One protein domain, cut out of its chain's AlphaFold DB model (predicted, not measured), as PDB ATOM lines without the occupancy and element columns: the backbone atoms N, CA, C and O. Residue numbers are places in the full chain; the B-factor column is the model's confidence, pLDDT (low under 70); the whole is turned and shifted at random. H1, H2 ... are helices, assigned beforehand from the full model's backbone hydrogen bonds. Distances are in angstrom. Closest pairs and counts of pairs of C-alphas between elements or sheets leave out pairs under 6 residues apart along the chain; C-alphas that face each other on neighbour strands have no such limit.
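AT A GLANCE: This is residues 403 to 437 and 448 to 475 of the 496 residues of an uncharacterized protein of Triticum urartu (UniProt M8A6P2). The longest helix, H2, and H1 open as a V from the tight link between them, with the short H3 bridging the mouth of the V and H4 side by side with H1. The two pairs H2 with H3 and H1 with H4 follow one another along a rod of 44 by 17 by 17 A. The printed part has 63 residues and four named helices, H1 to H4 in chain order, with no named strand; its class is all helix. It is compact, with a radius of gyration of the C-alphas of 12.2 A.

IN THESE COORDINATES: H2, residues 420 to 436, is 25.5 A long and begins at C-alpha 420, (42.672, 4.975, -33.441). H1, residues 403 to 415, is 18.7 A long and begins at (55.020, 10.848, -25.813). H3 is residues 449 to 456. H4, residues 459 to 474, is 21.8 A long and ends at C-alpha 474, (29.984, 12.810, -39.390).

HOW THE PARTS SIT: H2 touches H3 at a shallow tilt of 23 degrees, opposite ways; their closest C-alphas, Ala 431 and Tyr 449, are 4.8 A apart. H1 and H2 form a helical hairpin, at a shallow tilt of 34.8 degrees, only just short of steep. Residues 410 to 414 of H1 alone touch residues 420 to 423 of H2, closest at the C-alphas of Gly 414 and Leu 420, 6.3 A. H1 touches H3 at a steep tilt of 54 degrees, closest at the C-alphas of Ile 403 and Arg 452, 6.0 A. H1 touches H4 at a shallow tilt of 25 degrees, the same way, with the C-alphas of Gly 414 and Tyr 469 closest at 4.1 A. H2, with residue 420 alone, only just touches H4, with 3 pairs of C-alphas within 8 A, the closest being Leu 420 and Ala 465 at 7.5 A. H3 and H4 are close but not clearly touching, with the C-alphas of Leu 456 and Met 462 closest at 6.5 A. Every O i to N i+4 pair is within hydrogen-bond range in H1 and H3, against 12 of 13 in H2 and 11 of 12 in H4.

THE WHOLE: The C-alphas farthest apart, Thr 437 and Asp 475, are 43.7 A apart. Residues 438 to 447 are not printed, and C-alphas 437 and 448 are 13.0 A apart across this cut. The links H1 to H2 and H3 to H4 are tight. Mean pLDDT of the printed part is 76.6, with residues 427, 434 to 437 and 473 to 475 under 70.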
ATOM      1  N   ILE A 403      56.368  10.829 -26.381       71.56
ATOM      2  CA  ILE A 403      55.020  10.848 -25.813       71.56
ATOM      3  C   ILE A 403      54.195  11.981 -26.437       71.56
ATOM      4  O   ILE A 403      53.038  11.779 -26.798       71.56
ATOM      5  N   GLU A 404      54.794  13.161 -26.605       75.12
ATOM      6  CA  GLU A 404      54.158  14.306 -27.263       75.12
ATOM      7  C   GLU A 404      53.905  14.045 -28.758       75.12
ATOM      8  O   GLU A 404      52.826  14.348 -29.264       75.12
ATOM      9  N   ALA A 405      54.863  13.437 -29.463       74.00
ATOM     10  CA  ALA A 405      54.697  13.081 -30.873       74.00
ATOM     11  C   ALA A 405      53.570  12.060 -31.079       74.00
ATOM     12  O   ALA A 405      52.740  12.232 -31.971       74.00
ATOM     13  N   ASP A 406      53.504  11.041 -30.225       77.44
ATOM     14  CA  ASP A 406      52.435  10.046 -30.234       77.44
ATOM     15  C   ASP A 406      51.068  10.676 -29.927       77.44
ATOM     16  O   ASP A 406      50.075  10.354 -30.582       77.44
ATOM     17  N   HIS A 407      51.016  11.607 -28.967       78.69
ATOM     18  CA  HIS A 407      49.805  12.358 -28.633       78.69
ATOM     19  C   HIS A 407      49.275  13.150 -29.832       78.69
ATOM     20  O   HIS A 407      48.081  13.134 -30.111       78.69
ATOM     21  N   ILE A 408      50.155  13.834 -30.564       78.69
ATOM     22  CA  ILE A 408      49.767  14.576 -31.769       78.69
ATOM     23  C   ILE A 408      49.350  13.602 -32.876       78.69
ATOM     24  O   ILE A 408      48.336  13.821 -33.537       78.69
ATOM     25  N   GLY A 409      50.093  12.507 -33.053       81.75
ATOM     26  CA  GLY A 409      49.805  11.487 -34.058       81.75
ATOM     27  C   GLY A 409      48.409  10.884 -33.908       81.75
ATOM     28  O   GLY A 409      47.687  10.783 -34.897       81.75
ATOM     29  N   ILE A 410      47.989  10.554 -32.682       78.81
ATOM     30  CA  ILE A 410      46.655   9.982 -32.447       78.81
ATOM     31  C   ILE A 410      45.526  11.003 -32.676       78.81
ATOM     32  O   ILE A 410      44.464  10.629 -33.162       78.81
ATOM     33  N   MET A 411      45.760  12.296 -32.412       81.38
ATOM     34  CA  MET A 411      44.791  13.360 -32.730       81.38
ATOM     35  C   MET A 411      44.627  13.540 -34.241       81.38
ATOM     36  O   MET A 411      43.508  13.702 -34.719       81.38
ATOM     37  N   LEU A 412      45.729  13.477 -34.996       78.50
ATOM     38  CA  LEU A 412      45.708  13.567 -36.459       78.50
ATOM     39  C   LEU A 412      45.018  12.360 -37.099       78.50
ATOM     40  O   LEU A 412      44.254  12.535 -38.041       78.50
ATOM     41  N   LEU A 413      45.261  11.151 -36.582       77.25
ATOM     42  CA  LEU A 413      44.561   9.946 -37.036       77.25
ATOM     43  C   LEU A 413      43.052  10.057 -36.800       77.25
ATOM     44  O   LEU A 413      42.281   9.715 -37.692       77.25
ATOM     45  N   GLY A 414      42.650  10.595 -35.644       75.88
ATOM     46  CA  GLY A 414      41.248  10.862 -35.328       75.88
ATOM     47  C   GLY A 414      40.635  11.857 -36.302       75.88
ATOM     48  O   GLY A 414      39.688  11.518 -36.994       75.88
ATOM     49  N   GLY A 415      41.232  13.041 -36.451       74.75
ATOM     50  CA  GLY A 415      40.725  14.069 -37.370       74.75
ATOM     51  C   GLY A 415      40.738  13.672 -38.853       74.75
ATOM     52  O   GLY A 415      40.079  14.315 -39.658       74.75
ATOM     53  N   ALA A 416      41.466  12.618 -39.223       75.81
ATOM     54  CA  ALA A 416      41.474  12.061 -40.573       75.81
ATOM     55  C   ALA A 416      40.561  10.827 -40.740       75.81
ATOM     56  O   ALA A 416      40.553  10.227 -41.813       75.81
ATOM     57  N   GLY A 417      39.804  10.437 -39.707       76.00
ATOM     58  CA  GLY A 417      38.850   9.324 -39.768       76.00
ATOM     59  C   GLY A 417      39.487   7.928 -39.777       76.00
ATOM     60  O   GLY A 417      38.851   6.967 -40.202       76.00
ATOM     61  N   PHE A 418      40.735   7.780 -39.322       79.62
ATOM     62  CA  PHE A 418      41.393   6.473 -39.204       79.62
ATOM     63  C   PHE A 418      41.107   5.807 -37.850       79.62
ATOM     64  O   PHE A 418      41.020   6.485 -36.825       79.62
ATOM     65  N   ASP A 419      41.038   4.468 -37.822       79.75
ATOM     66  CA  ASP A 419      40.862   3.718 -36.570       79.75
ATOM     67  C   ASP A 419      42.038   3.950 -35.607       79.75
ATOM     68  O   ASP A 419      43.176   3.519 -35.822       79.75
ATOM     69  N   LEU A 420      41.732   4.616 -34.498       77.88
ATOM     70  CA  LEU A 420      42.672   4.975 -33.441       77.88
ATOM     71  C   LEU A 420      43.253   3.747 -32.727       77.88
ATOM     72  O   LEU A 420      44.376   3.795 -32.214       77.88
ATOM     73  N   ASN A 421      42.518   2.631 -32.704       77.25
ATOM     74  CA  ASN A 421      42.967   1.407 -32.046       77.25
ATOM     75  C   ASN A 421      44.089   0.717 -32.827       77.25
ATOM     76  O   ASN A 421      44.956   0.085 -32.217       77.25
ATOM     77  N   ALA A 422      44.148   0.900 -34.149       76.56
ATOM     78  CA  ALA A 422      45.233   0.378 -34.975       76.56
ATOM     79  C   ALA A 422      46.604   0.922 -34.525       76.56
ATOM     80  O   ALA A 422      47.573   0.165 -34.431       76.56
ATOM     81  N   ALA A 423      46.678   2.206 -34.153       70.12
ATOM     82  CA  ALA A 423      47.904   2.825 -33.643       70.12
ATOM     83  C   ALA A 423      48.363   2.212 -32.306       70.12
ATOM     84  O   ALA A 423      49.557   1.957 -32.108       70.12
ATOM     85  N   LEU A 424      47.422   1.901 -31.408       73.12
ATOM     86  CA  LEU A 424      47.719   1.212 -30.149       73.12
ATOM     87  C   LEU A 424      48.208  -0.225 -30.374       73.12
ATOM     88  O   LEU A 424      49.156  -0.662 -29.715       73.12
ATOM     89  N   VAL A 425      47.603  -0.950 -31.320       75.50
ATOM     90  CA  VAL A 425      47.994  -2.328 -31.664       75.50
ATOM     91  C   VAL A 425      49.421  -2.378 -32.206       75.50
ATOM     92  O   VAL A 425      50.186  -3.272 -31.835       75.50
ATOM     93  N   VAL A 426      49.811  -1.416 -33.045       74.88
ATOM     94  CA  VAL A 426      51.182  -1.324 -33.572       74.88
ATOM     95  C   VAL A 426      52.188  -1.114 -32.440       74.88
ATOM     96  O   VAL A 426      53.169  -1.855 -32.354       74.88
ATOM     97  N   LEU A 427      51.931  -0.172 -31.528       69.00
ATOM     98  CA  LEU A 427      52.820   0.083 -30.388       69.00
ATOM     99  C   LEU A 427      52.918  -1.117 -29.443       69.00
ATOM    100  O   LEU A 427      54.003  -1.432 -28.955       69.00
ATOM    101  N   TRP A 428      51.814  -1.829 -29.219       70.44
ATOM    102  CA  TRP A 428      51.821  -3.043 -28.410       70.44
ATOM    103  C   TRP A 428      52.621  -4.182 -29.065       70.44
ATOM    104  O   TRP A 428      53.411  -4.846 -28.390       70.44
ATOM    105  N   LYS A 429      52.497  -4.378 -30.387       73.44
ATOM    106  CA  LYS A 429      53.307  -5.357 -31.138       73.44
ATOM    107  C   LYS A 429      54.799  -5.021 -31.079       73.44
ATOM    108  O   LYS A 429      55.607  -5.917 -30.842       73.44
ATOM    109  N   LEU A 430      55.156  -3.745 -31.222       71.69
ATOM    110  CA  LEU A 430      56.539  -3.278 -31.073       71.69
ATOM    111  C   LEU A 430      57.060  -3.499 -29.648       71.69
ATOM    112  O   LEU A 430      58.172  -3.985 -29.483       71.69
ATOM    113  N   ALA A 431      56.240  -3.253 -28.622       72.00
ATOM    114  CA  ALA A 431      56.598  -3.553 -27.236       72.00
ATOM    115  C   ALA A 431      56.850  -5.051 -26.999       72.00
ATOM    116  O   ALA A 431      57.739  -5.409 -26.226       72.00
ATOM    117  N   LYS A 432      56.090  -5.927 -27.669       72.06
ATOM    118  CA  LYS A 432      56.271  -7.384 -27.604       72.06
ATOM    119  C   LYS A 432      57.563  -7.828 -28.293       72.06
ATOM    120  O   LYS A 432      58.266  -8.668 -27.746       72.06
ATOM    121  N   ILE A 433      57.897  -7.246 -29.447       72.56
ATOM    122  CA  ILE A 433      59.163  -7.504 -30.152       72.56
ATOM    123  C   ILE A 433      60.348  -7.050 -29.291       72.56
ATOM    124  O   ILE A 433      61.249  -7.844 -29.040       72.56
ATOM    125  N   ASP A 434      60.285  -5.838 -28.735       67.00
ATOM    126  CA  ASP A 434      61.306  -5.291 -27.833       67.00
ATOM    127  C   ASP A 434      61.512  -6.129 -26.563       67.00
ATOM    128  O   ASP A 434      62.597  -6.131 -25.984       67.00
ATOM    129  N   ALA A 435      60.473  -6.820 -26.088       66.38
ATOM    130  CA  ALA A 435      60.581  -7.730 -24.951       66.38
ATOM    131  C   ALA A 435      61.272  -9.055 -25.319       66.38
ATOM    132  O   ALA A 435      61.904  -9.659 -24.456       66.38
ATOM    133  N   LEU A 436      61.176  -9.493 -26.580       62.91
ATOM    134  CA  LEU A 436      61.780 -10.733 -27.080       62.91
ATOM    135  C   LEU A 436      63.243 -10.559 -27.520       62.91
ATOM    136  O   LEU A 436      63.980 -11.538 -27.569       62.91
ATOM    137  N   THR A 437      63.676  -9.332 -27.823       59.91
ATOM    138  CA  THR A 437      65.026  -9.019 -28.333       59.91
ATOM    139  C   THR A 437      65.995  -8.490 -27.271       59.91
ATOM    140  O   THR A 437      67.085  -8.029 -27.613       59.91
ATOM    141  N   SER A 448      59.910   3.261 -23.257       74.06
ATOM    142  CA  SER A 448      59.609   2.002 -23.940       74.06
ATOM    143  C   SER A 448      58.278   2.079 -24.690       74.06
ATOM    144  O   SER A 448      57.356   2.785 -24.265       74.06
ATOM    145  N   TYR A 449      58.137   1.295 -25.762       73.31
ATOM    146  CA  TYR A 449      56.873   1.194 -26.502       73.31
ATOM    147  C   TYR A 449      55.686   0.848 -25.587       73.31
ATOM    148  O   TYR A 449      54.585   1.344 -25.801       73.31
ATOM    149  N   LEU A 450      55.927   0.102 -24.500       74.50
ATOM    150  CA  LEU A 450      54.936  -0.176 -23.457       74.50
ATOM    151  C   LEU A 450      54.487   1.087 -22.701       74.50
ATOM    152  O   LEU A 450      53.302   1.278 -22.438       74.50
ATOM    153  N   LYS A 451      55.424   1.969 -22.336       77.94
ATOM    154  CA  LYS A 451      55.111   3.223 -21.634       77.94
ATOM    155  C   LYS A 451      54.378   4.205 -22.552       77.94
ATOM    156  O   LYS A 451      53.491   4.928 -22.102       77.94
ATOM    157  N   ARG A 452      54.721   4.198 -23.842       78.94
ATOM    158  CA  ARG A 452      54.068   4.996 -24.889       78.94
ATOM    159  C   ARG A 452      52.648   4.507 -25.178       78.94
ATOM    160  O   ARG A 452      51.724   5.316 -25.196       78.94
ATOM    161  N   SER A 453      52.438   3.191 -25.268       77.44
ATOM    162  CA  SER A 453      51.096   2.619 -25.429       77.44
ATOM    163  C   SER A 453      50.207   2.917 -24.219       77.44
ATOM    164  O   SER A 453      49.077   3.356 -24.395       77.44
ATOM    165  N   GLN A 454      50.721   2.769 -22.991       80.00
ATOM    166  CA  GLN A 454      49.978   3.102 -21.767       80.00
ATOM    167  C   GLN A 454      49.554   4.574 -21.710       80.00
ATOM    168  O   GLN A 454      48.460   4.875 -21.236       80.00
ATOM    169  N   TYR A 455      50.404   5.488 -22.187       83.25
ATOM    170  CA  TYR A 455      50.067   6.906 -22.258       83.25
ATOM    171  C   TYR A 455      48.942   7.180 -23.264       83.25
ATOM    172  O   TYR A 455      47.981   7.868 -22.930       83.25
ATOM    173  N   LEU A 456      49.018   6.611 -24.469       80.19
ATOM    174  CA  LEU A 456      47.969   6.785 -25.478       80.19
ATOM    175  C   LEU A 456      46.644   6.120 -25.091       80.19
ATOM    176  O   LEU A 456      45.580   6.622 -25.444       80.19
ATOM    177  N   SER A 457      46.694   5.030 -24.326       81.50
ATOM    178  CA  SER A 457      45.502   4.390 -23.760       81.50
ATOM    179  C   SER A 457      44.857   5.188 -22.620       81.50
ATOM    180  O   SER A 457      43.800   4.789 -22.130       81.50
ATOM    181  N   GLN A 458      45.447   6.303 -22.166       85.38
ATOM    182  CA  GLN A 458      44.812   7.143 -21.152       85.38
ATOM    183  C   GLN A 458      43.485   7.700 -21.671       85.38
ATOM    184  O   GLN A 458      43.423   8.295 -22.748       85.38
ATOM    185  N   HIS A 459      42.440   7.597 -20.843       82.12
ATOM    186  CA  HIS A 459      41.079   8.012 -21.197       82.12
ATOM    187  C   HIS A 459      41.015   9.442 -21.752       82.12
ATOM    188  O   HIS A 459      40.344   9.683 -22.743       82.12
ATOM    189  N   LYS A 460      41.757  10.390 -21.164       84.12
ATOM    190  CA  LYS A 460      41.767  11.797 -21.608       84.12
ATOM    191  C   LYS A 460      42.312  11.980 -23.029       84.12
ATOM    192  O   LYS A 460      41.828  12.840 -23.755       84.12
ATOM    193  N   VAL A 461      43.319  11.193 -23.410       83.44
ATOM    194  CA  VAL A 461      43.945  11.261 -24.737       83.44
ATOM    195  C   VAL A 461      43.054  10.564 -25.757       83.44
ATOM    196  O   VAL A 461      42.714  11.153 -26.777       83.44
ATOM    197  N   MET A 462      42.614   9.344 -25.448       83.50
ATOM    198  CA  MET A 462      41.772   8.573 -26.358       83.50
ATOM    199  C   MET A 462      40.406   9.233 -26.584       83.50
ATOM    200  O   MET A 462      39.942   9.288 -27.714       83.50
ATOM    201  N   HIS A 463      39.780   9.790 -25.542       85.12
ATOM    202  CA  HIS A 463      38.488  10.471 -25.665       85.12
ATOM    203  C   HIS A 463      38.547  11.641 -26.645       85.12
ATOM    204  O   HIS A 463      37.722  11.726 -27.545       85.12
ATOM    205  N   LYS A 464      39.563  12.497 -26.515       85.69
ATOM    206  CA  LYS A 464      39.731  13.662 -27.386       85.69
ATOM    207  C   LYS A 464      40.041  13.266 -28.833       85.69
ATOM    208  O   LYS A 464      39.532  13.884 -29.760       85.69
ATOM    209  N   ALA A 465      40.823  12.207 -29.042       83.75
ATOM    210  CA  ALA A 465      41.042  11.669 -30.384       83.75
ATOM    211  C   ALA A 465      39.753  11.059 -30.972       83.75
ATOM    212  O   ALA A 465      39.482  11.233 -32.156       83.75
ATOM    213  N   MET A 466      38.935  10.390 -30.150       81.88
ATOM    214  CA  MET A 466      37.637   9.847 -30.565       81.88
ATOM    215  C   MET A 466      36.598  10.931 -30.867       81.88
ATOM    216  O   MET A 466      35.733  10.699 -31.703       81.88
ATOM    217  N   GLU A 467      36.648  12.089 -30.206       87.62
ATOM    218  CA  GLU A 467      35.818  13.249 -30.567       87.62
ATOM    219  C   GLU A 467      36.154  13.725 -31.983       87.62
ATOM    220  O   GLU A 467      35.257  13.794 -32.818       87.62
ATOM    221  N   LEU A 468      37.444  13.900 -32.290       85.44
ATOM    222  CA  LEU A 468      37.904  14.261 -33.638       85.44
ATOM    223  C   LEU A 468      37.548  13.197 -34.687       85.44
ATOM    224  O   LEU A 468      37.177  13.531 -35.806       85.44
ATOM    225  N   TYR A 469      37.632  11.914 -34.321       84.62
ATOM    226  CA  TYR A 469      37.200  10.810 -35.181       84.62
ATOM    227  C   TYR A 469      35.708  10.877 -35.488       84.62
ATOM    228  O   TYR A 469      35.315  10.755 -36.643       84.62
ATOM    229  N   LYS A 470      34.874  11.114 -34.468       85.31
ATOM    230  CA  LYS A 470      33.427  11.261 -34.651       85.31
ATOM    231  C   LYS A 470      33.109  12.446 -35.555       85.31
ATOM    232  O   LYS A 470      32.335  12.264 -36.484       85.31
ATOM    233  N   GLU A 471      33.734  13.600 -35.329       84.19
ATOM    234  CA  GLU A 471      33.592  14.786 -36.186       84.19
ATOM    235  C   GLU A 471      33.946  14.468 -37.649       84.19
ATOM    236  O   GLU A 471      33.126  14.686 -38.535       84.19
ATOM    237  N   ALA A 472      35.095  13.832 -37.898       77.12
ATOM    238  CA  ALA A 472      35.526  13.460 -39.247       77.12
ATOM    239  C   ALA A 472      34.607  12.425 -39.928       77.12
ATOM    240  O   ALA A 472      34.426  12.457 -41.144       77.12
ATOM    241  N   THR A 473      34.018  11.501 -39.159       68.69
ATOM    242  CA  THR A 473      33.063  10.513 -39.695       68.69
ATOM    243  C   THR A 473      31.657  11.072 -39.913       68.69
ATOM    244  O   THR A 473      30.930  10.545 -40.749       68.69
ATOM    245  N   LEU A 474      31.268  12.131 -39.193       65.06
ATOM    246  CA  LEU A 474      29.984  12.810 -39.390       65.06
ATOM    247  C   LEU A 474      29.990  13.636 -40.684       65.06
ATOM    248  O   LEU A 474      29.009  13.592 -41.417       65.06
ATOM    249  N   ASP A 475      31.115  14.270 -41.025       56.69
ATOM    250  CA  ASP A 475      31.289  14.988 -42.301       56.69
ATOM    251  C   ASP A 475      31.322  14.054 -43.529       56.69
ATOM    252  O   ASP A 475      31.101  14.490 -44.657       56.69
TER     253      ASP A 475